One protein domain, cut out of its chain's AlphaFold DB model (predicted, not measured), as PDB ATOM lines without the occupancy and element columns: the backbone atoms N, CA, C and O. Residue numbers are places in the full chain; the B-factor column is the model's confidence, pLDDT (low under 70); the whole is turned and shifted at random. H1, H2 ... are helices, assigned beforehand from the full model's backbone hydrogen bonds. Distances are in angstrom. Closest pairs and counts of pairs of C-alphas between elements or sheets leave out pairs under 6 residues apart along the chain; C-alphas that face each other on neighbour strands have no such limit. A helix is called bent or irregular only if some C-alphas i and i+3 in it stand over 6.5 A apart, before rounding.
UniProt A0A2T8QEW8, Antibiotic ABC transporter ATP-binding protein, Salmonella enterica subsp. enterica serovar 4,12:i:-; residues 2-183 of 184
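What this domain is: This is residues 2 to 183 of the 184 residues of the protein "Antibiotic ABC transporter ATP-binding protein" of Salmonella enterica subsp. enterica serovar 4,12:i:- (UniProt A0A2T8QEW8). Long helices make a thin zigzag: H3 runs out, H4a folds back partly along it, and H4b turns sharply to run out again as a long arm, of which residues 134 to 181 stick out free. At the far end from the turn between H3 and H4a, the short H1 and H2 pack on the early part of H3, H2 making a helical hairpin with it. The printed part has 182 residues with four named helices, in the order H1, H2, H3, H4, and no named strand; the class is all helix. It is extended, with a radius of gyration of the C-alphas of 28.2 A and spans of 100 by 36 by 28 A.

Where its parts are: The longest helix, H4, residues 83 to 181, was assigned as one helix by its hydrogen bonds but is bent: C-alphas 124 and 127 are 9.5 A apart. Its arm H4a, residues 83 to 124, begins at C-alpha 83 (262.886, 185.193, 260.385) and measures 61.9 A; it is irregular, with C-alphas 95 and 98 6.8 A apart, and has a kink of 33 degrees near residue 93. Its arm H4b, residues 127 to 181, measures 82.9 A and ends at C-alpha 181 (294.005, 180.544, 248.390). H3, residues 25 to 79, measures 79.8 A. H2 is residues 7 to 19, 16.4 A long, and H1 is residues 2 to 5, beginning at C-alpha 2 (221.978, 177.115, 236.328).

How they stand to each other: Helix packing is mostly aligned, with shallow tilts between the long axes. H3 is the hub, touching H1, H2 and H4a. H3, with residues 57 to 72 alone, touches residues 86 to 102 of H4a; this helical hairpin has a shallow tilt of 27 degrees, opposite ways, and its closest C-alphas, Val 72 and Ala 86, are 6.6 A apart. H4a and H4b touch with residues 118 to 122 and 128 to 132 alone, at a shallow tilt of 12 degrees, opposite ways; their closest C-alphas, Tyr 122 and Val 129, are 5.5 A apart. H2 touches H3 through residues 27 to 35 of H3 alone, at a shallow tilt of 11 degrees, opposite ways, with the closest C-alphas, Leu 19 and Leu 28, at 6.6 A. H1 and H3 only just touch, with 3 pairs of C-alphas within 8 A, the closest being Phe 4 and Glu 42 at 6.1 A. H4b is apart from H1, H2 and H3. Each O i to N i+4 pair is within hydrogen-bond range in H2, against 48 of 51 in H3, 28 of 38 in H4a and 49 of 51 in H4b.

The domain as a whole: The two C-alphas farthest apart, Ser 22 and Asn 183, are 100.5 A apart. The printed part has no cut, and its three links are tight. The mean pLDDT of the printed part is 77.4; 40 residues are under 70, among them 14 to 25, 75 to 83 and 100 to 106.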
ATOM      1  N   ALA A   2     222.467 178.486 236.564       59.34
ATOM      2  CA  ALA A   2     221.978 177.115 236.328       59.34
ATOM      3  C   ALA A   2     220.481 176.997 235.975       59.34
ATOM      4  O   ALA A   2     220.101 176.134 235.195       59.34
ATOM      5  N   ILE A   3     219.642 177.901 236.490       59.91
ATOM      6  CA  ILE A   3     218.209 177.959 236.153       59.91
ATOM      7  C   ILE A   3     217.989 178.292 234.664       59.91
ATOM      8  O   ILE A   3     217.068 177.757 234.064       59.91
ATOM      9  N   PHE A   4     218.854 179.111 234.052       63.72
ATOM     10  CA  PHE A   4     218.786 179.427 232.617       63.72
ATOM     11  C   PHE A   4     219.320 178.277 231.752       63.72
ATOM     12  O   PHE A   4     218.706 177.940 230.748       63.72
ATOM     13  N   ALA A   5     220.386 177.602 232.194       62.28
ATOM     14  CA  ALA A   5     220.904 176.417 231.504       62.28
ATOM     15  C   ALA A   5     219.883 175.261 231.479       62.28
ATOM     16  O   ALA A   5     219.833 174.480 230.531       62.28
ATOM     17  N   LEU A   6     219.029 175.175 232.506       65.25
ATOM     18  CA  LEU A   6     217.904 174.240 232.575       65.25
ATOM     19  C   LEU A   6     216.759 174.569 231.617       65.25
ATOM     20  O   LEU A   6     215.964 173.691 231.285       65.25
ATOM     21  N   THR A   7     216.693 175.804 231.131       67.00
ATOM     22  CA  THR A   7     215.686 176.227 230.165       67.00
ATOM     23  C   THR A   7     215.869 175.522 228.823       67.00
ATOM     24  O   THR A   7     214.884 175.132 228.210       67.00
ATOM     25  N   ILE A   8     217.107 175.277 228.382       69.19
ATOM     26  CA  ILE A   8     217.407 174.635 227.089       69.19
ATOM     27  C   ILE A   8     216.750 173.246 226.946       69.19
ATOM     28  O   ILE A   8     216.011 173.046 225.978       69.19
ATOM     29  N   PRO A   9     216.944 172.280 227.868       70.81
ATOM     30  CA  PRO A   9     216.299 170.969 227.763       70.81
ATOM     31  C   PRO A   9     214.770 171.035 227.897       70.81
ATOM     32  O   PRO A   9     214.072 170.312 227.189       70.81
ATOM     33  N   VAL A  10     214.236 171.932 228.733       69.56
ATOM     34  CA  VAL A  10     212.780 172.128 228.876       69.56
ATOM     35  C   VAL A  10     212.165 172.703 227.591       69.56
ATOM     36  O   VAL A  10     211.111 172.249 227.147       69.56
ATOM     37  N   PHE A  11     212.838 173.657 226.944       67.50
ATOM     38  CA  PHE A  11     212.403 174.229 225.667       67.50
ATOM     39  C   PHE A  11     212.546 173.254 224.503       67.50
ATOM     40  O   PHE A  11     211.684 173.241 223.630       67.50
ATOM     41  N   SER A  12     213.596 172.429 224.500       67.38
ATOM     42  CA  SER A  12     213.758 171.349 223.524       67.38
ATOM     43  C   SER A  12     212.524 170.440 223.533       67.38
ATOM     44  O   SER A  12     211.924 170.199 222.488       67.38
ATOM     45  N   ASN A  13     212.060 170.047 224.724       70.19
ATOM     46  CA  ASN A  13     210.853 169.239 224.875       70.19
ATOM     47  C   ASN A  13     209.593 169.967 224.363       70.19
ATOM     48  O   ASN A  13     208.824 169.421 223.576       70.19
ATOM     49  N   LEU A  14     209.424 171.249 224.711       65.31
ATOM     50  CA  LEU A  14     208.297 172.060 224.230       65.31
ATOM     51  C   LEU A  14     208.276 172.207 222.695       65.31
ATOM     52  O   LEU A  14     207.206 172.238 222.084       65.31
ATOM     53  N   PHE A  15     209.450 172.304 222.071       65.19
ATOM     54  CA  PHE A  15     209.594 172.460 220.629       65.19
ATOM     55  C   PHE A  15     209.221 171.176 219.881       65.19
ATOM     56  O   PHE A  15     208.432 171.223 218.934       65.19
ATOM     57  N   TYR A  16     209.738 170.031 220.331       67.56
ATOM     58  CA  TYR A  16     209.457 168.744 219.698       67.56
ATOM     59  C   TYR A  16     208.007 168.294 219.905       67.56
ATOM     60  O   TYR A  16     207.371 167.887 218.935       67.56
ATOM     61  N   ASP A  17     207.449 168.450 221.108       66.81
ATOM     62  CA  ASP A  17     206.097 167.959 221.402       66.81
ATOM     63  C   ASP A  17     204.978 168.858 220.859       66.81
ATOM     64  O   ASP A  17     203.895 168.363 220.547       66.81
ATOM     65  N   LYS A  18     205.186 170.182 220.755       63.91
ATOM     66  CA  LYS A  18     204.097 171.119 220.402       63.91
ATOM     67  C   LYS A  18     204.303 171.909 219.114       63.91
ATOM     68  O   LYS A  18     203.311 172.259 218.468       63.91
ATOM     69  N   LEU A  19     205.540 172.194 218.711       60.72
ATOM     70  CA  LEU A  19     205.804 173.025 217.528       60.72
ATOM     71  C   LEU A  19     205.997 172.217 216.245       60.72
ATOM     72  O   LEU A  19     205.511 172.630 215.195       60.72
ATOM     73  N   VAL A  20     206.656 171.060 216.318       62.34
ATOM     74  CA  VAL A  20     206.823 170.175 215.153       62.34
ATOM     75  C   VAL A  20     205.475 169.647 214.625       62.34
ATOM     76  O   VAL A  20     205.282 169.669 213.409       62.34
ATOM     77  N   PRO A  21     204.494 169.258 215.470       60.72
ATOM     78  CA  PRO A  21     203.200 168.772 214.982       60.72
ATOM     79  C   PRO A  21     202.271 169.868 214.437       60.72
ATOM     80  O   PRO A  21     201.373 169.567 213.658       60.72
ATOM     81  N   SER A  22     202.447 171.134 214.841       64.19
ATOM     82  CA  SER A  22     201.521 172.227 214.494       64.19
ATOM     83  C   SER A  22     201.788 172.877 213.128       64.19
ATOM     84  O   SER A  22     201.012 173.740 212.719       64.19
ATOM     85  N   ALA A  23     202.846 172.462 212.412       60.06
ATOM     86  CA  ALA A  23     203.188 172.854 211.033       60.06
ATOM     87  C   ALA A  23     203.117 174.372 210.727       60.06
ATOM     88  O   ALA A  23     202.981 174.781 209.574       60.06
ATOM     89  N   SER A  24     203.223 175.227 211.750       65.38
ATOM     90  CA  SER A  24     203.127 176.680 211.622       65.38
ATOM     91  C   SER A  24     204.510 177.310 211.700       65.38
ATOM     92  O   SER A  24     205.118 177.397 212.772       65.38
ATOM     93  N   VAL A  25     204.990 177.806 210.558       68.25
ATOM     94  CA  VAL A  25     206.262 178.542 210.446       68.25
ATOM     95  C   VAL A  25     206.296 179.738 211.411       68.25
ATOM     96  O   VAL A  25     207.337 180.046 211.987       68.25
ATOM     97  N   SER A  26     205.149 180.369 211.674       71.06
ATOM     98  CA  SER A  26     205.039 181.522 212.575       71.06
ATOM     99  C   SER A  26     205.331 181.184 214.045       71.06
ATOM    100  O   SER A  26     205.909 182.006 214.754       71.06
ATOM    101  N   SER A  27     204.980 179.982 214.521       74.75
ATOM    102  CA  SER A  27     205.273 179.559 215.904       74.75
ATOM    103  C   SER A  27     206.761 179.244 216.102       74.75
ATOM    104  O   SER A  27     207.356 179.620 217.113       74.75
ATOM    105  N   LEU A  28     207.379 178.643 215.080       72.25
ATOM    106  CA  LEU A  28     208.810 178.340 214.999       72.25
ATOM    107  C   LEU A  28     209.688 179.576 215.213       72.25
ATOM    108  O   LEU A  28     210.578 179.557 216.064       72.25
ATOM    109  N   PHE A  29     209.406 180.670 214.498       75.75
ATOM    110  CA  PHE A  29     210.145 181.925 214.667       75.75
ATOM    111  C   PHE A  29     209.956 182.539 216.060       75.75
ATOM    112  O   PHE A  29     210.919 183.043 216.635       75.75
ATOM    113  N   GLY A  30     208.751 182.452 216.635       79.44
ATOM    114  CA  GLY A  30     208.485 182.933 217.992       79.44
ATOM    115  C   GLY A  30     209.340 182.223 219.046       79.44
ATOM    116  O   GLY A  30     209.992 182.878 219.860       79.44
ATOM    117  N   VAL A  31     209.406 180.889 219.000       74.81
ATOM    118  CA  VAL A  31     210.230 180.113 219.943       74.81
ATOM    119  C   VAL A  31     211.724 180.295 219.678       74.81
ATOM    120  O   VAL A  31     212.488 180.422 220.632       74.81
ATOM    121  N   ALA A  32     212.150 180.396 218.415       78.00
ATOM    122  CA  ALA A  32     213.549 180.652 218.071       78.00
ATOM    123  C   ALA A  32     214.060 181.984 218.646       78.00
ATOM    124  O   ALA A  32     215.160 182.032 219.197       78.00
ATOM    125  N   ILE A  33     213.254 183.051 218.582       84.44
ATOM    126  CA  ILE A  33     213.603 184.355 219.168       84.44
ATOM    127  C   ILE A  33     213.716 184.247 220.691       84.44
ATOM    128  O   ILE A  33     214.678 184.753 221.267       84.44
ATOM    129  N   ILE A  34     212.787 183.549 221.348       81.00
ATOM    130  CA  ILE A  34     212.838 183.347 222.803       81.00
ATOM    131  C   ILE A  34     214.119 182.600 223.189       81.00
ATOM    132  O   ILE A  34     214.858 183.065 224.053       81.00
ATOM    133  N   VAL A  35     214.432 181.489 222.517       79.31
ATOM    134  CA  VAL A  35     215.655 180.715 222.775       79.31
ATOM    135  C   VAL A  35     216.906 181.567 222.546       79.31
ATOM    136  O   VAL A  35     217.805 181.558 223.385       79.31
ATOM    137  N   ALA A  36     216.953 182.355 221.469       83.94
ATOM    138  CA  ALA A  36     218.073 183.252 221.195       83.94
ATOM    139  C   ALA A  36     218.278 184.281 222.322       83.94
ATOM    140  O   ALA A  36     219.400 184.466 222.793       83.94
ATOM    141  N   VAL A  37     217.198 184.902 222.808       86.00
ATOM    142  CA  VAL A  37     217.247 185.846 223.936       86.00
ATOM    143  C   VAL A  37     217.732 185.153 225.211       86.00
ATOM    144  O   VAL A  37     218.590 185.695 225.908       86.00
ATOM    145  N   PHE A  38     217.244 183.945 225.499       83.06
ATOM    146  CA  PHE A  38     217.683 183.154 226.651       83.06
ATOM    147  C   PHE A  38     219.179 182.837 226.599       83.06
ATOM    148  O   PHE A  38     219.859 182.998 227.611       83.06
ATOM    149  N   ILE A  39     219.706 182.451 225.433       81.31
ATOM    150  CA  ILE A  39     221.138 182.174 225.244       81.31
ATOM    151  C   ILE A  39     221.973 183.433 225.496       81.31
ATOM    152  O   ILE A  39     222.975 183.373 226.208       81.31
ATOM    153  N   VAL A  40     221.556 184.583 224.960       87.56
ATOM    154  CA  VAL A  40     222.263 185.858 225.168       87.56
ATOM    155  C   VAL A  40     222.252 186.255 226.644       87.56
ATOM    156  O   VAL A  40     223.293 186.607 227.197       87.56
ATOM    157  N   PHE A  41     221.103 186.154 227.314       84.69
ATOM    158  CA  PHE A  41     221.007 186.438 228.745       84.69
ATOM    159  C   PHE A  41     221.844 185.476 229.585       84.69
ATOM    160  O   PHE A  41     222.527 185.911 230.512       84.69
ATOM    161  N   GLU A  42     221.835 184.182 229.262       83.75
ATOM    162  CA  GLU A  42     222.683 183.210 229.944       83.75
ATOM    163  C   GLU A  42     224.163 183.557 229.765       83.75
ATOM    164  O   GLU A  42     224.916 183.522 230.739       83.75
ATOM    165  N   PHE A  43     224.574 183.940 228.556       82.31
ATOM    166  CA  PHE A  43     225.946 184.344 228.266       82.31
ATOM    167  C   PHE A  43     226.375 185.575 229.076       82.31
ATOM    168  O   PHE A  43     227.458 185.579 229.669       82.31
ATOM    169  N   ILE A  44     225.515 186.594 229.163       88.00
ATOM    170  CA  ILE A  44     225.779 187.798 229.961       88.00
ATOM    171  C   ILE A  44     225.904 187.430 231.443       88.00
ATOM    172  O   ILE A  44     226.899 187.770 232.077       88.00
ATOM    173  N   LEU A  45     224.940 186.682 231.989       84.56
ATOM    174  CA  LEU A  45     224.942 186.281 233.399       84.56
ATOM    175  C   LEU A  45     226.142 185.393 233.750       84.56
ATOM    176  O   LEU A  45     226.694 185.524 234.844       84.56
ATOM    177  N   ARG A  46     226.546 184.499 232.836       82.75
ATOM    178  CA  ARG A  46     227.759 183.678 232.953       82.75
ATOM    179  C   ARG A  46     228.988 184.567 233.070       82.75
ATOM    180  O   ARG A  46     229.690 184.501 234.071       82.75
ATOM    181  N   THR A  47     229.167 185.462 232.105       82.56
ATOM    182  CA  THR A  47     230.314 186.372 232.056       82.56
ATOM    183  C   THR A  47     230.373 187.270 233.293       82.56
ATOM    184  O   THR A  47     231.432 187.417 233.897       82.56
ATOM    185  N   SER A  48     229.241 187.830 233.732       86.50
ATOM    186  CA  SER A  48     229.191 188.632 234.957       86.50
ATOM    187  C   SER A  48     229.600 187.819 236.182       86.50
ATOM    188  O   SER A  48     230.429 188.283 236.959       86.50
ATOM    189  N   LYS A  49     229.060 186.604 236.351       83.50
ATOM    190  CA  LYS A  49     229.423 185.720 237.469       83.50
ATOM    191  C   LYS A  49     230.923 185.426 237.470       83.50
ATOM    192  O   LYS A  49     231.540 185.522 238.527       83.50
ATOM    193  N   ASP A  50     231.497 185.114 236.311       82.69
ATOM    194  CA  ASP A  50     232.922 184.802 236.177       82.69
ATOM    195  C   ASP A  50     233.791 186.010 236.565       82.69
ATOM    196  O   ASP A  50     234.759 185.871 237.314       82.69
ATOM    197  N   ILE A  51     233.392 187.219 236.150       86.00
ATOM    198  CA  ILE A  51     234.053 188.467 236.549       86.00
ATOM    199  C   ILE A  51     233.947 188.675 238.065       86.00
ATOM    200  O   ILE A  51     234.969 188.908 238.709       86.00
ATOM    201  N   TYR A  52     232.758 188.543 238.659       84.38
ATOM    202  CA  TYR A  52     232.581 188.684 240.109       84.38
ATOM    203  C   TYR A  52     233.433 187.682 240.890       84.38
ATOM    204  O   TYR A  52     234.135 188.076 241.816       84.38
ATOM    205  N   GLN A  53     233.441 186.412 240.481       80.31
ATOM    206  CA  GLN A  53     234.270 185.384 241.112       80.31
ATOM    207  C   GLN A  53     235.760 185.706 240.992       80.31
ATOM    208  O   GLN A  53     236.496 185.527 241.956       80.31
ATOM    209  N   SER A  54     236.202 186.251 239.854       79.75
ATOM    210  CA  SER A  54     237.594 186.676 239.681       79.75
ATOM    211  C   SER A  54     237.986 187.852 240.584       79.75
ATOM    212  O   SER A  54     239.136 187.934 241.014       79.75
ATOM    213  N   ILE A  55     237.043 188.749 240.890       83.19
ATOM    214  CA  ILE A  55     237.263 189.891 241.783       83.19
ATOM    215  C   ILE A  55     237.302 189.414 243.237       83.19
ATOM    216  O   ILE A  55     238.257 189.730 243.944       83.19
ATOM    217  N   THR A  56     236.331 188.601 243.662       79.38
ATOM    218  CA  THR A  56     236.294 188.003 245.008       79.38
ATOM    219  C   THR A  56     237.551 187.182 245.282       79.38
ATOM    220  O   THR A  56     238.206 187.389 246.297       79.38
ATOM    221  N   ALA A  57     237.977 186.358 244.319       71.50
ATOM    222  CA  ALA A  57     239.196 185.564 244.428       71.50
ATOM    223  C   ALA A  57     240.457 186.405 244.693       71.50
ATOM    224  O   ALA A  57     241.358 185.936 245.378       71.50
ATOM    225  N   ARG A  58     240.538 187.630 244.152       77.44
ATOM    226  CA  ARG A  58     241.678 188.541 244.360       77.44
ATOM    227  C   ARG A  58     241.609 189.281 245.691       77.44
ATOM    228  O   ARG A  58     242.648 189.604 246.251       77.44
ATOM    229  N   GLN A  59     240.407 189.587 246.167       75.88
ATOM    230  CA  GLN A  59     240.216 190.287 247.435       75.88
ATOM    231  C   GLN A  59     240.515 189.353 248.614       75.88
ATOM    232  O   GLN A  59     241.319 189.698 249.477       75.88
ATOM    233  N   ASP A  60     239.995 188.125 248.554       77.00
ATOM    234  CA  ASP A  60     240.268 187.078 249.542       77.00
ATOM    235  C   ASP A  60     241.769 186.741 249.618       77.00
ATOM    236  O   ASP A  60     242.296 186.453 250.689       77.00
ATOM    237  N   ASP A  61     242.484 186.805 248.489       78.88
ATOM    238  CA  ASP A  61     243.934 186.580 248.406       78.88
ATOM    239  C   ASP A  61     244.707 187.560 249.315       78.88
ATOM    240  O   ASP A  61     245.502 187.133 250.160       78.88
ATOM    241  N   VAL A  62     244.410 188.858 249.206       81.00
ATOM    242  CA  VAL A  62     245.113 189.926 249.934       81.00
ATOM    243  C   VAL A  62     244.796 189.899 251.427       81.00
ATOM    244  O   VAL A  62     245.718 189.929 252.245       81.00
ATOM    245  N   ASP A  63     243.518 189.801 251.793       82.44
ATOM    246  CA  ASP A  63     243.096 189.842 253.199       82.44
ATOM    247  C   ASP A  63     243.660 188.653 253.988       82.44
ATOM    248  O   ASP A  63     244.111 188.788 255.130       82.44
ATOM    249  N   ILE A  64     243.709 187.481 253.354       81.62
ATOM    250  CA  ILE A  64     244.209 186.257 253.977       81.62
ATOM    251  C   ILE A  64     245.734 186.273 254.109       81.62
ATOM    252  O   ILE A  64     246.261 185.769 255.105       81.62
ATOM    253  N   ASP A  65     246.449 186.882 253.162       82.19
ATOM    254  CA  ASP A  65     247.897 187.067 253.281       82.19
ATOM    255  C   ASP A  65     248.266 188.004 254.425       82.19
ATOM    256  O   ASP A  65     249.193 187.704 255.183       82.19
ATOM    257  N   ILE A  66     247.522 189.101 254.590       82.75
ATOM    258  CA  ILE A  66     247.726 190.049 255.690       82.75
ATOM    259  C   ILE A  66     247.438 189.364 257.029       82.75
ATOM    260  O   ILE A  66     248.301 189.363 257.907       82.75
ATOM    261  N   ALA A  67     246.286 188.699 257.165       83.38
ATOM    262  CA  ALA A  67     245.907 188.007 258.396       83.38
ATOM    263  C   ALA A  67     246.912 186.908 258.786       83.38
ATOM    264  O   ALA A  67     247.264 186.752 259.960       83.38
ATOM    265  N   PHE A  68     247.419 186.153 257.806       82.44
ATOM    266  CA  PHE A  68     248.433 185.133 258.048       82.44
ATOM    267  C   PHE A  68     249.770 185.745 258.487       82.44
ATOM    268  O   PHE A  68     250.394 185.269 259.441       82.44
ATOM    269  N   LEU A  69     250.217 186.812 257.820       79.56
ATOM    270  CA  LEU A  69     251.482 187.472 258.131       79.56
ATOM    271  C   LEU A  69     251.435 188.141 259.512       79.56
ATOM    272  O   LEU A  69     252.378 187.996 260.292       79.56
ATOM    273  N   GLU A  70     250.313 188.769 259.867       81.38
ATOM    274  CA  GLU A  70     250.050 189.268 261.219       81.38
ATOM    275  C   GLU A  70     250.110 188.142 262.258       81.38
ATOM    276  O   GLU A  70     250.849 188.252 263.241       81.38
ATOM    277  N   ALA A  71     249.422 187.018 262.028       79.31
ATOM    278  CA  ALA A  71     249.439 185.877 262.942       79.31
ATOM    279  C   ALA A  71     250.861 185.322 263.166       79.31
ATOM    280  O   ALA A  71     251.252 185.015 264.300       79.31
ATOM    281  N   VAL A  72     251.674 185.241 262.109       77.69
ATOM    282  CA  VAL A  72     253.074 184.796 262.187       77.69
ATOM    283  C   VAL A  72     253.949 185.806 262.942       77.69
ATOM    284  O   VAL A  72     254.754 185.405 263.791       77.69
ATOM    285  N   LEU A  73     253.784 187.107 262.688       74.38
ATOM    286  CA  LEU A  73     254.536 188.169 263.366       74.38
ATOM    287  C   LEU A  73     254.206 188.244 264.865       74.38
ATOM    288  O   LEU A  73     255.122 188.327 265.689       74.38
ATOM    289  N   TYR A  74     252.928 188.137 265.238       72.50
ATOM    290  CA  TYR A  74     252.507 188.085 266.642       72.50
ATOM    291  C   TYR A  74     253.009 186.820 267.353       72.50
ATOM    292  O   TYR A  74     253.433 186.887 268.510       72.50
ATOM    293  N   SER A  75     253.049 185.675 266.662       66.75
ATOM    294  CA  SER A  75     253.595 184.420 267.202       66.75
ATOM    295  C   SER A  75     255.104 184.501 267.489       66.75
ATOM    296  O   SER A  75     255.590 183.977 268.499       66.75
ATOM    297  N   LYS A  76     255.862 185.227 266.653       61.16
ATOM    298  CA  LYS A  76     257.312 185.429 266.818       61.16
ATOM    299  C   LYS A  76     257.666 186.094 268.153       61.16
ATOM    300  O   LYS A  76     258.670 185.728 268.762       61.16
ATOM    301  N   LYS A  77     256.812 187.003 268.637       58.59
ATOM    302  CA  LYS A  77     256.988 187.716 269.914       58.59
ATOM    303  C   LYS A  77     256.900 186.792 271.141       58.59
ATOM    304  O   LYS A  77     257.412 187.151 272.195       58.59
ATOM    305  N   LYS A  78     256.286 185.607 271.002       58.28
ATOM    306  CA  LYS A  78     256.107 184.615 272.079       58.28
ATOM    307  C   LYS A  78     257.160 183.499 272.087       58.28
ATOM    308  O   LYS A  78     257.549 183.066 273.162       58.28
ATOM    309  N   ASN A  79     257.631 183.053 270.914       59.59
ATOM    310  CA  ASN A  79     258.431 181.820 270.787       59.59
ATOM    311  C   ASN A  79     259.853 182.007 270.210       59.59
ATOM    312  O   ASN A  79     260.521 181.011 269.945       59.59
ATOM    313  N   GLY A  80     260.323 183.236 269.946       58.22
ATOM    314  CA  GLY A  80     261.707 183.472 269.494       58.22
ATOM    315  C   GLY A  80     262.061 182.874 268.120       58.22
ATOM    316  O   GLY A  80     263.229 182.633 267.825       58.22
ATOM    317  N   ARG A  81     261.064 182.605 267.266       61.88
ATOM    318  CA  ARG A  81     261.267 181.963 265.954       61.88
ATOM    319  C   ARG A  81     262.113 182.849 265.024       61.88
ATOM    320  O   ARG A  81     261.854 184.044 264.882       61.88
ATOM    321  N   SER A  82     263.104 182.261 264.348       67.06
ATOM    322  CA  SER A  82     263.944 182.951 263.353       67.06
ATOM    323  C   SER A  82     263.111 183.463 262.168       67.06
ATOM    324  O   SER A  82     262.164 182.799 261.741       67.06
ATOM    325  N   MET A  83     263.496 184.612 261.597       69.06
ATOM    326  CA  MET A  83     262.886 185.193 260.385       69.06
ATOM    327  C   MET A  83     262.840 184.188 259.221       69.06
ATOM    328  O   MET A  83     261.870 184.151 258.470       69.06
ATOM    329  N   SER A  84     263.846 183.313 259.134       72.00
ATOM    330  CA  SER A  84     263.915 182.254 258.124       72.00
ATOM    331  C   SER A  84     262.781 181.227 258.275       72.00
ATOM    332  O   SER A  84     262.160 180.841 257.289       72.00
ATOM    333  N   SER A  85     262.422 180.849 259.507       73.44
ATOM    334  CA  SER A  85     261.345 179.876 259.754       73.44
ATOM    335  C   SER A  85     259.943 180.425 259.454       73.44
ATOM    336  O   SER A  85     259.075 179.683 259.003       73.44
ATOM    337  N   ALA A  86     259.733 181.730 259.653       74.44
ATOM    338  CA  ALA A  86     258.499 182.420 259.276       74.44
ATOM    339  C   ALA A  86     258.336 182.495 257.750       74.44
ATOM    340  O   ALA A  86     257.247 182.264 257.232       74.44
ATOM    341  N   PHE A  87     259.436 182.746 257.033       74.50
ATOM    342  CA  PHE A  87     259.452 182.781 255.572       74.50
ATOM    343  C   PHE A  87     259.135 181.414 254.948       74.50
ATOM    344  O   PHE A  87     258.349 181.330 254.008       74.50
ATOM    345  N   VAL A  88     259.686 180.330 255.507       80.44
ATOM    346  CA  VAL A  88     259.370 178.959 255.065       80.44
ATOM    347  C   VAL A  88     257.883 178.650 255.254       80.44
ATOM    348  O   VAL A  88     257.255 178.122 254.342       80.44
ATOM    349  N   LEU A  89     257.300 179.025 256.397       79.44
ATOM    350  CA  LEU A  89     255.882 178.786 256.675       79.44
ATOM    351  C   LEU A  89     254.961 179.598 255.752       79.44
ATOM    352  O   LEU A  89     253.950 179.075 255.295       79.44
ATOM    353  N   TRP A  90     255.327 180.843 255.439       80.19
ATOM    354  CA  TRP A  90     254.616 181.659 254.452       80.19
ATOM    355  C   TRP A  90     254.668 181.039 253.053       80.19
ATOM    356  O   TRP A  90     253.638 180.920 252.399       80.19
ATOM    357  N   ASN A  91     255.832 180.549 252.620       80.38
ATOM    358  CA  ASN A  91     255.965 179.888 251.322       80.38
ATOM    359  C   ASN A  91     255.157 178.578 251.233       80.38
ATOM    360  O   ASN A  91     254.599 178.263 250.187       80.38
ATOM    361  N   GLU A  92     255.071 177.804 252.319       80.88
ATOM    362  CA  GLU A  92     254.198 176.623 252.375       80.88
ATOM    363  C   GLU A  92     252.711 177.010 252.379       80.88
ATOM    364  O   GLU A  92     251.911 176.382 251.687       80.88
ATOM    365  N   PHE A  93     252.344 178.086 253.082       82.31
ATOM    366  CA  PHE A  93     250.982 178.616 253.090       82.31
ATOM    367  C   PHE A  93     250.517 179.059 251.694       82.31
ATOM    368  O   PHE A  93     249.436 178.661 251.259       82.31
ATOM    369  N   GLN A  94     251.358 179.780 250.946       80.38
ATOM    370  CA  GLN A  94     251.072 180.202 249.567       80.38
ATOM    371  C   GLN A  94     250.788 179.026 248.623       80.38
ATOM    372  O   GLN A  94     250.003 179.155 247.687       80.38
ATOM    373  N   LYS A  95     251.380 177.850 248.868       79.50
ATOM    374  CA  LYS A  95     251.138 176.649 248.048       79.50
ATOM    375  C   LYS A  95     249.774 176.017 248.317       79.50
ATOM    376  O   LYS A  95     249.153 175.499 247.393       79.50
ATOM    377  N   ILE A  96     249.313 176.030 249.569       78.62
ATOM    378  CA  ILE A  96     248.059 175.366 249.972       78.62
ATOM    379  C   ILE A  96     246.841 176.295 249.903       78.62
ATOM    380  O   ILE A  96     245.720 175.833 249.686       78.62
ATOM    381  N   LYS A  97     247.049 177.605 250.039       79.56
ATOM    382  CA  LYS A  97     246.007 178.634 250.025       79.56
ATOM    383  C   LYS A  97     245.100 178.591 248.778       79.56
ATOM    384  O   LYS A  97     243.882 178.599 248.958       79.56
ATOM    385  N   PRO A  98     245.613 178.458 247.534       73.88
ATOM    386  CA  PRO A  98     244.770 178.383 246.336       73.88
ATOM    387  C   PRO A  98     243.828 177.172 246.337       73.88
ATOM    388  O   PRO A  98     242.713 177.235 245.814       73.88
ATOM    389  N   VAL A  99     244.270 176.066 246.944       73.62
ATOM    390  CA  VAL A  99     243.480 174.837 247.072       73.62
ATOM    391  C   VAL A  99     242.353 175.031 248.085       73.62
ATOM    392  O   VAL A  99     241.224 174.622 247.822       73.62
ATOM    393  N   LEU A 100     242.639 175.695 249.207       69.12
ATOM    394  CA  LEU A 100     241.672 175.939 250.277       69.12
ATOM    395  C   LEU A 100     240.598 176.965 249.891       69.12
ATOM    396  O   LEU A 100     239.424 176.738 250.168       69.12
ATOM    397  N   LEU A 101     240.983 178.064 249.240       68.38
ATOM    398  CA  LEU A 101     240.088 179.205 249.017       68.38
ATOM    399  C   LEU A 101     239.283 179.115 247.727       68.38
ATOM    400  O   LEU A 101     238.062 179.209 247.751       68.38
ATOM    401  N   ASN A 102     239.942 178.897 246.592       64.75
ATOM    402  CA  ASN A 102     239.247 178.977 245.307       64.75
ATOM    403  C   ASN A 102     238.613 177.648 244.912       64.75
ATOM    404  O   ASN A 102     237.506 177.590 244.392       64.75
ATOM    405  N   SER A 103     239.311 176.549 245.173       66.94
ATOM    406  CA  SER A 103     238.917 175.261 244.610       66.94
ATOM    407  C   SER A 103     237.781 174.573 245.355       66.94
ATOM    408  O   SER A 103     236.957 173.921 244.714       66.94
ATOM    409  N   ILE A 104     237.751 174.650 246.685       69.31
ATOM    410  CA  ILE A 104     236.816 173.862 247.499       69.31
ATOM    411  C   ILE A 104     235.475 174.583 247.639       69.31
ATOM    412  O   ILE A 104     234.436 173.983 247.372       69.31
ATOM    413  N   PHE A 105     235.485 175.876 247.975       68.56
ATOM    414  CA  PHE A 105     234.259 176.663 248.153       68.56
ATOM    415  C   PHE A 105     233.421 176.749 246.877       68.56
ATOM    416  O   PHE A 105     232.205 176.557 246.916       68.56
ATOM    417  N   GLN A 106     234.071 176.956 245.731       69.31
ATOM    418  CA  GLN A 106     233.392 177.018 244.438       69.31
ATOM    419  C   GLN A 106     232.780 175.660 244.063       69.31
ATOM    420  O   GLN A 106     231.612 175.594 243.685       69.31
ATOM    421  N   ARG A 107     233.511 174.557 244.284       70.81
ATOM    422  CA  ARG A 107     232.999 173.195 244.056       70.81
ATOM    423  C   ARG A 107     231.820 172.842 244.956       70.81
ATOM    424  O   ARG A 107     230.875 172.221 244.484       70.81
ATOM    425  N   ILE A 108     231.850 173.240 246.228       77.56
ATOM    426  CA  ILE A 108     230.738 173.008 247.162       77.56
ATOM    427  C   ILE A 108     229.479 173.748 246.701       77.56
ATOM    428  O   ILE A 108     228.388 173.185 246.768       77.56
ATOM    429  N   ALA A 109     229.623 174.976 246.197       71.25
ATOM    430  CA  ALA A 109     228.500 175.761 245.690       71.25
ATOM    431  C   ALA A 109     227.865 175.159 244.421       71.25
ATOM    432  O   ALA A 109     226.664 175.324 244.203       71.25
ATOM    433  N   ASP A 110     228.633 174.430 243.609       76.31
ATOM    434  CA  ASP A 110     228.143 173.827 242.366       76.31
ATOM    435  C   ASP A 110     227.380 172.500 242.586       76.31
ATOM    436  O   ASP A 110     226.477 172.174 241.812       76.31
ATOM    437  N   ILE A 111     227.664 171.756 243.665       80.25
ATOM    438  CA  ILE A 111     226.985 170.486 244.008       80.25
ATOM    439  C   ILE A 111     225.450 170.611 244.126       80.25
ATOM    440  O   ILE A 111     224.750 169.836 243.468       80.25
ATOM    441  N   PRO A 112     224.869 171.540 244.916       83.69
ATOM    442  CA  PRO A 112     223.412 171.642 245.048       83.69
ATOM    443  C   PRO A 112     222.736 171.987 243.716       83.69
ATOM    444  O   PRO A 112     221.656 171.489 243.407       83.69
ATOM    445  N   ILE A 113     223.404 172.789 242.891       78.94
ATOM    446  CA  ILE A 113     222.960 173.131 241.540       78.94
ATOM    447  C   ILE A 113     222.972 171.907 240.619       78.94
ATOM    448  O   ILE A 113     222.016 171.698 239.870       78.94
ATOM    449  N   PHE A 114     224.014 171.080 240.693       81.62
ATOM    450  CA  PHE A 114     224.102 169.839 239.929       81.62
ATOM    451  C   PHE A 114     222.989 168.850 240.307       81.62
ATOM    452  O   PHE A 114     222.390 168.227 239.433       81.62
ATOM    453  N   ILE A 115     222.643 168.761 241.594       84.00
ATOM    454  CA  ILE A 115     221.525 167.931 242.067       84.00
ATOM    455  C   ILE A 115     220.198 168.417 241.473       84.00
ATOM    456  O   ILE A 115     219.441 167.615 240.928       84.00
ATOM    457  N   ILE A 116     219.933 169.728 241.511       81.94
ATOM    458  CA  ILE A 116     218.736 170.317 240.887       81.94
ATOM    459  C   ILE A 116     218.707 170.002 239.385       81.94
ATOM    460  O   ILE A 116     217.657 169.657 238.845       81.94
ATOM    461  N   PHE A 117     219.860 170.061 238.714       80.31
ATOM    462  CA  PHE A 117     219.969 169.750 237.292       80.31
ATOM    463  C   PHE A 117     219.575 168.303 236.969       80.31
ATOM    464  O   PHE A 117     218.767 168.067 236.069       80.31
ATOM    465  N   LEU A 118     220.076 167.338 237.746       84.12
ATOM    466  CA  LEU A 118     219.711 165.927 237.597       84.12
ATOM    467  C   LEU A 118     218.220 165.683 237.848       84.12
ATOM    468  O   LEU A 118     217.600 164.932 237.097       84.12
ATOM    469  N   ILE A 119     217.630 166.338 238.855       85.31
ATOM    470  CA  ILE A 119     216.195 166.223 239.155       85.31
ATOM    471  C   ILE A 119     215.360 166.709 237.967       85.31
ATOM    472  O   ILE A 119     214.435 166.020 237.544       85.31
ATOM    473  N   VAL A 120     215.699 167.863 237.388       81.88
ATOM    474  CA  VAL A 120     214.947 168.406 236.248       81.88
ATOM    475  C   VAL A 120     215.071 167.511 235.016       81.88
ATOM    476  O   VAL A 120     214.066 167.283 234.339       81.88
ATOM    477  N   ILE A 121     216.255 166.951 234.745       81.00
ATOM    478  CA  ILE A 121     216.431 165.977 233.657       81.00
ATOM    479  C   ILE A 121     215.609 164.719 233.914       81.00
ATOM    480  O   ILE A 121     214.933 164.254 233.005       81.00
ATOM    481  N   TYR A 122     215.632 164.180 235.132       84.06
ATOM    482  CA  TYR A 122     214.870 162.981 235.465       84.06
ATOM    483  C   TYR A 122     213.362 163.193 235.277       84.06
ATOM    484  O   TYR A 122     212.694 162.351 234.684       84.06
ATOM    485  N   VAL A 123     212.834 164.346 235.703       82.94
ATOM    486  CA  VAL A 123     211.412 164.682 235.538       82.94
ATOM    487  C   VAL A 123     211.022 164.853 234.062       82.94
ATOM    488  O   VAL A 123     209.916 164.477 233.691       82.94
ATOM    489  N   ASN A 124     211.904 165.395 233.213       77.12
ATOM    490  CA  ASN A 124     211.576 165.696 231.811       77.12
ATOM    491  C   ASN A 124     211.932 164.575 230.817       77.12
ATOM    492  O   ASN A 124     211.234 164.410 229.825       77.12
ATOM    493  N   LEU A 125     213.021 163.834 231.047       78.25
ATOM    494  CA  LEU A 125     213.570 162.827 230.124       78.25
ATOM    495  C   LEU A 125     213.659 161.413 230.741       78.25
ATOM    496  O   LEU A 125     214.114 160.477 230.081       78.25
ATOM    497  N   GLY A 126     213.264 161.225 232.005       81.88
ATOM    498  CA  GLY A 126     213.265 159.920 232.672       81.88
ATOM    499  C   GLY A 126     214.664 159.307 232.816       81.88
ATOM    500  O   GLY A 126     215.570 159.900 233.407       81.88
ATOM    501  N   LEU A 127     214.855 158.100 232.269       85.31
ATOM    502  CA  LEU A 127     216.095 157.308 232.384       85.31
ATOM    503  C   LEU A 127     217.316 157.932 231.688       85.31
ATOM    504  O   LEU A 127     218.448 157.543 231.976       85.31
ATOM    505  N   VAL A 128     217.128 158.930 230.820       83.62
ATOM    506  CA  VAL A 128     218.230 159.623 230.124       83.62
ATOM    507  C   VAL A 128     219.183 160.331 231.105       83.62
ATOM    508  O   VAL A 128     220.339 160.583 230.768       83.62
ATOM    509  N   VAL A 129     218.761 160.559 232.356       85.44
ATOM    510  CA  VAL A 129     219.606 161.090 233.444       85.44
ATOM    511  C   VAL A 129     220.871 160.254 233.717       85.44
ATOM    512  O   VAL A 129     221.860 160.775 234.230       85.44
ATOM    513  N   ILE A 130     220.889 158.976 233.326       85.62
ATOM    514  CA  ILE A 130     222.059 158.094 233.470       85.62
ATOM    515  C   ILE A 130     223.264 158.618 232.666       85.62
ATOM    516  O   ILE A 130     224.410 158.444 233.083       85.62
ATOM    517  N   VAL A 131     223.037 159.319 231.550       87.31
ATOM    518  CA  VAL A 131     224.111 159.871 230.705       87.31
ATOM    519  C   VAL A 131     224.941 160.943 231.439       87.31
ATOM    520  O   VAL A 131     226.154 160.770 231.560       87.31
ATOM    521  N   PRO A 132     224.360 162.028 231.990       84.81
ATOM    522  CA  PRO A 132     225.139 163.003 232.754       84.81
ATOM    523  C   PRO A 132     225.744 162.418 234.040       84.81
ATOM    524  O   PRO A 132     226.842 162.821 234.420       84.81
ATOM    525  N   ILE A 133     225.095 161.435 234.680       88.31
ATOM    526  CA  ILE A 133     225.656 160.744 235.856       88.31
ATOM    527  C   ILE A 133     226.926 159.970 235.483       88.31
ATOM    528  O   ILE A 133     227.947 160.090 236.158       88.31
ATOM    529  N   THR A 134     226.895 159.199 234.396       90.06
ATOM    530  CA  THR A 134     228.067 158.440 233.933       90.06
ATOM    531  C   THR A 134     229.202 159.367 233.498       90.06
ATOM    532  O   THR A 134     230.344 159.145 233.894       90.06
ATOM    533  N   MET A 135     228.900 160.463 232.794       87.75
ATOM    534  CA  MET A 135     229.883 161.507 232.459       87.75
ATOM    535  C   MET A 135     230.519 162.153 233.696       87.75
ATOM    536  O   MET A 135     231.729 162.404 233.716       87.75
ATOM    537  N   PHE A 136     229.729 162.397 234.743       87.12
ATOM    538  CA  PHE A 136     230.226 162.930 236.009       87.12
ATOM    539  C   PHE A 136     231.189 161.950 236.694       87.12
ATOM    540  O   PHE A 136     232.289 162.339 237.087       87.12
ATOM    541  N   ILE A 137     230.826 160.664 236.757       91.62
ATOM    542  CA  ILE A 137     231.683 159.604 237.310       91.62
ATOM    543  C   ILE A 137     232.999 159.501 236.526       91.62
ATOM    544  O   ILE A 137     234.074 159.492 237.126       91.62
ATOM    545  N   VAL A 138     232.939 159.486 235.192       92.69
ATOM    546  CA  VAL A 138     234.133 159.434 234.332       92.69
ATOM    547  C   VAL A 138     235.028 160.657 234.551       92.69
ATOM    548  O   VAL A 138     236.243 160.511 234.677       92.69
ATOM    549  N   SER A 139     234.449 161.855 234.675       86.12
ATOM    550  CA  SER A 139     235.212 163.078 234.959       86.12
ATOM    551  C   SER A 139     235.948 163.012 236.300       86.12
ATOM    552  O   SER A 139     237.104 163.427 236.379       86.12
ATOM    553  N   ILE A 140     235.322 162.454 237.344       88.69
ATOM    554  CA  ILE A 140     235.977 162.239 238.643       88.69
ATOM    555  C   ILE A 140     237.166 161.289 238.493       88.69
ATOM    556  O   ILE A 140     238.250 161.586 238.995       88.69
ATOM    557  N   ILE A 141     236.990 160.179 237.772       91.56
ATOM    558  CA  ILE A 141     238.057 159.197 237.544       91.56
ATOM    559  C   ILE A 141     239.243 159.854 236.829       91.56
ATOM    560  O   ILE A 141     240.374 159.759 237.302       91.56
ATOM    561  N   ILE A 142     238.992 160.586 235.739       89.00
ATOM    562  CA  ILE A 142     240.036 161.310 234.998       89.00
ATOM    563  C   ILE A 142     240.728 162.337 235.903       89.00
ATOM    564  O   ILE A 142     241.956 162.450 235.894       89.00
ATOM    565  N   SER A 143     239.966 163.067 236.722       85.44
ATOM    566  CA  SER A 143     240.528 164.052 237.647       85.44
ATOM    567  C   SER A 143     241.446 163.415 238.694       85.44
ATOM    568  O   SER A 143     242.478 164.003 239.013       85.44
ATOM    569  N   LEU A 144     241.096 162.240 239.225       86.81
ATOM    570  CA  LEU A 144     241.926 161.510 240.188       86.81
ATOM    571  C   LEU A 144     243.229 161.022 239.549       86.81
ATOM    572  O   LEU A 144     244.300 161.195 240.130       86.81
ATOM    573  N   VAL A 145     243.148 160.476 238.335       89.00
ATOM    574  CA  VAL A 145     244.324 160.017 237.580       89.00
ATOM    575  C   VAL A 145     245.270 161.185 237.286       89.00
ATOM    576  O   VAL A 145     246.467 161.096 237.563       89.00
ATOM    577  N   ASN A 146     244.741 162.317 236.814       84.25
ATOM    578  CA  ASN A 146     245.538 163.517 236.542       84.25
ATOM    579  C   ASN A 146     246.189 164.095 237.804       84.25
ATOM    580  O   ASN A 146     247.334 164.552 237.753       84.25
ATOM    581  N   HIS A 147     245.484 164.069 238.940       80.56
ATOM    582  CA  HIS A 147     246.044 164.516 240.214       80.56
ATOM    583  C   HIS A 147     247.240 163.650 240.626       80.56
ATOM    584  O   HIS A 147     248.284 164.178 241.007       80.56
ATOM    585  N   HIS A 148     247.125 162.328 240.487       78.88
ATOM    586  CA  HIS A 148     248.218 161.411 240.797       78.88
ATOM    587  C   HIS A 148     249.433 161.630 239.883       78.88
ATOM    588  O   HIS A 148     250.552 161.787 240.368       78.88
ATOM    589  N   TYR A 149     249.204 161.750 238.573       78.94
ATOM    590  CA  TYR A 149     250.263 161.966 237.584       78.94
ATOM    591  C   TYR A 149     251.013 163.294 237.787       78.94
ATOM    592  O   TYR A 149     252.243 163.351 237.731       78.94
ATOM    593  N   THR A 150     250.285 164.372 238.092       76.19
ATOM    594  CA  THR A 150     250.886 165.693 238.338       76.19
ATOM    595  C   THR A 150     251.773 165.684 239.588       76.19
ATOM    596  O   THR A 150     252.825 166.324 239.602       76.19
ATOM    597  N   ASN A 151     251.403 164.923 240.622       77.81
ATOM    598  CA  ASN A 151     252.192 164.819 241.849       77.81
ATOM    599  C   ASN A 151     253.548 164.133 241.617       77.81
ATOM    600  O   ASN A 151     254.556 164.571 242.176       77.81
ATOM    601  N   GLU A 152     253.606 163.110 240.760       78.44
ATOM    602  CA  GLU A 152     254.873 162.457 240.405       78.44
ATOM    603  C   GLU A 152     255.808 163.386 239.624       78.44
ATOM    604  O   GLU A 152     256.999 163.483 239.935       78.44
ATOM    605  N   LEU A 153     255.274 164.113 238.638       72.12
ATOM    606  CA  LEU A 153     256.054 165.080 237.862       72.12
ATOM    607  C   LEU A 153     256.576 166.221 238.740       72.12
ATOM    608  O   LEU A 153     257.737 166.617 238.625       72.12
ATOM    609  N   MET A 154     255.749 166.704 239.665       72.69
ATOM    610  CA  MET A 154     256.125 167.767 240.592       72.69
ATOM    611  C   MET A 154     257.225 167.321 241.568       72.69
ATOM    612  O   MET A 154     258.097 168.119 241.913       72.69
ATOM    613  N   ASN A 155     257.251 166.044 241.969       76.81
ATOM    614  CA  ASN A 155     258.334 165.488 242.785       76.81
ATOM    615  C   ASN A 155     259.653 165.382 242.006       76.81
ATOM    616  O   ASN A 155     260.684 165.832 242.507       76.81
ATOM    617  N   LYS A 156     259.620 164.905 240.754       76.38
ATOM    618  CA  LYS A 156     260.810 164.878 239.881       76.38
ATOM    619  C   LYS A 156     261.364 166.282 239.618       76.38
ATOM    620  O   LYS A 156     262.575 166.490 239.612       76.38
ATOM    621  N   GLN A 157     260.487 167.272 239.456       73.12
ATOM    622  CA  GLN A 157     260.893 168.664 239.261       73.12
ATOM    623  C   GLN A 157     261.506 169.280 240.534       73.12
ATOM    624  O   GLN A 157     262.496 170.011 240.447       73.12
ATOM    625  N   LYS A 158     260.973 168.953 241.721       73.69
ATOM    626  CA  LYS A 158     261.557 169.351 243.014       73.69
ATOM    627  C   LYS A 158     262.952 168.758 243.221       73.69
ATOM    628  O   LYS A 158     263.835 169.469 243.698       73.69
ATOM    629  N   GLU A 159     263.170 167.498 242.846       76.44
ATOM    630  CA  GLU A 159     264.501 166.876 242.889       76.44
ATOM    631  C   GLU A 159     265.482 167.566 241.936       76.44
ATOM    632  O   GLU A 159     266.591 167.912 242.346       76.44
ATOM    633  N   GLY A 160     265.055 167.867 240.705       74.69
ATOM    634  CA  GLY A 160     265.860 168.627 239.745       74.69
ATOM    635  C   GLY A 160     266.265 170.012 240.264       74.69
ATOM    636  O   GLY A 160     267.435 170.387 240.177       74.69
ATOM    637  N   GLN A 161     265.337 170.756 240.879       67.50
ATOM    638  CA  GLN A 161     265.653 172.050 241.498       67.50
ATOM    639  C   GLN A 161     266.576 171.928 242.713       67.50
ATOM    640  O   GLN A 161     267.470 172.756 242.889       67.50
ATOM    641  N   LYS A 162     266.386 170.904 243.551       76.38
ATOM    642  CA  LYS A 162     267.248 170.657 244.711       76.38
ATOM    643  C   LYS A 162     268.689 170.392 244.272       76.38
ATOM    644  O   LYS A 162     269.601 171.011 244.813       76.38
ATOM    645  N   ASN A 163     268.878 169.542 243.264       84.38
ATOM    646  CA  ASN A 163     270.199 169.219 242.726       84.38
ATOM    647  C   ASN A 163     270.868 170.446 242.091       84.38
ATOM    648  O   ASN A 163     272.049 170.687 242.329       84.38
ATOM    649  N   MET A 164     270.105 171.269 241.363       78.12
ATOM    650  CA  MET A 164     270.611 172.523 240.796       78.12
ATOM    651  C   MET A 164     271.067 173.508 241.885       78.12
ATOM    652  O   MET A 164     272.151 174.077 241.783       78.12
ATOM    653  N   ASN A 165     270.280 173.683 242.952       77.12
ATOM    654  CA  ASN A 165     270.650 174.562 244.066       77.12
ATOM    655  C   ASN A 165     271.907 174.078 244.807       77.12
ATOM    656  O   ASN A 165     272.739 174.902 245.185       77.12
ATOM    657  N   ILE A 166     272.064 172.763 244.994       86.06
ATOM    658  CA  ILE A 166     273.270 172.178 245.603       86.06
ATOM    659  C   ILE A 166     274.489 172.458 244.720       86.06
ATOM    660  O   ILE A 166     275.467 173.023 245.206       86.06
ATOM    661  N   PHE A 167     274.397 172.173 243.421       87.94
ATOM    662  CA  PHE A 167     275.488 172.405 242.474       87.94
ATOM    663  C   PHE A 167     275.931 173.877 242.434       87.94
ATOM    664  O   PHE A 167     277.120 174.173 242.523       87.94
ATOM    665  N   ILE A 168     274.980 174.818 242.375       89.56
ATOM    666  CA  ILE A 168     275.291 176.255 242.418       89.56
ATOM    667  C   ILE A 168     276.047 176.598 243.708       89.56
ATOM    668  O   ILE A 168     277.050 177.312 243.663       89.56
ATOM    669  N   SER A 169     275.613 176.067 244.855       84.38
ATOM    670  CA  SER A 169     276.278 176.327 246.136       84.38
ATOM    671  C   SER A 169     277.713 175.781 246.193       84.38
ATOM    672  O   SER A 169     278.604 176.465 246.699       84.38
ATOM    673  N   GLU A 170     277.964 174.606 245.610       87.00
ATOM    674  CA  GLU A 170     279.298 174.004 245.520       87.00
ATOM    675  C   GLU A 170     280.234 174.814 244.617       87.00
ATOM    676  O   GLU A 170     281.393 175.043 244.974       87.00
ATOM    677  N   VAL A 171     279.737 175.313 243.481       89.69
ATOM    678  CA  VAL A 171     280.507 176.187 242.582       89.69
ATOM    679  C   VAL A 171     280.881 177.492 243.287       89.69
ATOM    680  O   VAL A 171     282.040 177.906 243.238       89.69
ATOM    681  N   PHE A 172     279.942 178.117 244.006       89.62
ATOM    682  CA  PHE A 172     280.227 179.322 244.792       89.62
ATOM    683  C   PHE A 172     281.277 179.073 245.879       89.62
ATOM    684  O   PHE A 172     282.179 179.894 246.058       89.62
ATOM    685  N   LEU A 173     281.189 177.946 246.591       87.12
ATOM    686  CA  LEU A 173     282.187 177.557 247.589       87.12
ATOM    687  C   LEU A 173     283.560 177.323 246.953       87.12
ATOM    688  O   LEU A 173     284.558 177.806 247.486       87.12
ATOM    689  N   SER A 174     283.609 176.662 245.796       87.88
ATOM    690  CA  SER A 174     284.846 176.388 245.058       87.88
ATOM    691  C   SER A 174     285.527 177.676 244.589       87.88
ATOM    692  O   SER A 174     286.722 177.860 244.813       87.88
ATOM    693  N   ILE A 175     284.766 178.620 244.024       88.94
ATOM    694  CA  ILE A 175     285.275 179.946 243.630       88.94
ATOM    695  C   ILE A 175     285.804 180.701 244.851       88.94
ATOM    696  O   ILE A 175     286.896 181.268 244.810       88.94
ATOM    697  N   LYS A 176     285.056 180.692 245.960       82.31
ATOM    698  CA  LYS A 176     285.473 181.356 247.198       82.31
ATOM    699  C   LYS A 176     286.760 180.739 247.751       82.31
ATOM    700  O   LYS A 176     287.636 181.478 248.187       82.31
ATOM    701  N   MET A 177     286.908 179.417 247.690       84.62
ATOM    702  CA  MET A 177     288.105 178.704 248.141       84.62
ATOM    703  C   MET A 177     289.332 179.060 247.286       84.62
ATOM    704  O   MET A 177     290.378 179.375 247.846       84.62
ATOM    705  N   ILE A 178     289.189 179.131 245.957       84.88
ATOM    706  CA  ILE A 178     290.262 179.556 245.036       84.88
ATOM    707  C   ILE A 178     290.681 181.009 245.297       84.88
ATOM    708  O   ILE A 178     291.870 181.301 245.393       84.88
ATOM    709  N   LEU A 179     289.718 181.920 245.475       77.69
ATOM    710  CA  LEU A 179     290.010 183.322 245.793       77.69
ATOM    711  C   LEU A 179     290.690 183.485 247.158       77.69
ATOM    712  O   LEU A 179     291.529 184.364 247.318       77.69
ATOM    713  N   THR A 180     290.353 182.637 248.132       81.69
ATOM    714  CA  THR A 180     290.971 182.671 249.467       81.69
ATOM    715  C   THR A 180     292.401 182.121 249.438       81.69
ATOM    716  O   THR A 180     293.256 182.628 250.154       81.69
ATOM    717  N   LEU A 181     292.671 181.123 248.590       74.38
ATOM    718  CA  LEU A 181     294.005 180.544 248.390       74.38
ATOM    719  C   LEU A 181     294.936 181.440 247.559       74.38
ATOM    720  O   LEU A 181     296.136 181.423 247.785       74.38
ATOM    721  N   ASN A 182     294.400 182.225 246.620       72.69
ATOM    722  CA  ASN A 182     295.177 183.153 245.786       72.69
ATOM    723  C   ASN A 182     295.509 184.488 246.488       72.69
ATOM    724  O   ASN A 182     296.237 185.308 245.938       72.69
ATOM    725  N   ASN A 183     294.928 184.743 247.662       59.78
ATOM    726  CA  ASN A 183     295.126 185.972 248.437       59.78
ATOM    727  C   ASN A 183     296.017 185.750 249.682       59.78
ATOM    728  O   ASN A 183     295.948 186.539 250.628       59.78
TER     729      ASN A 183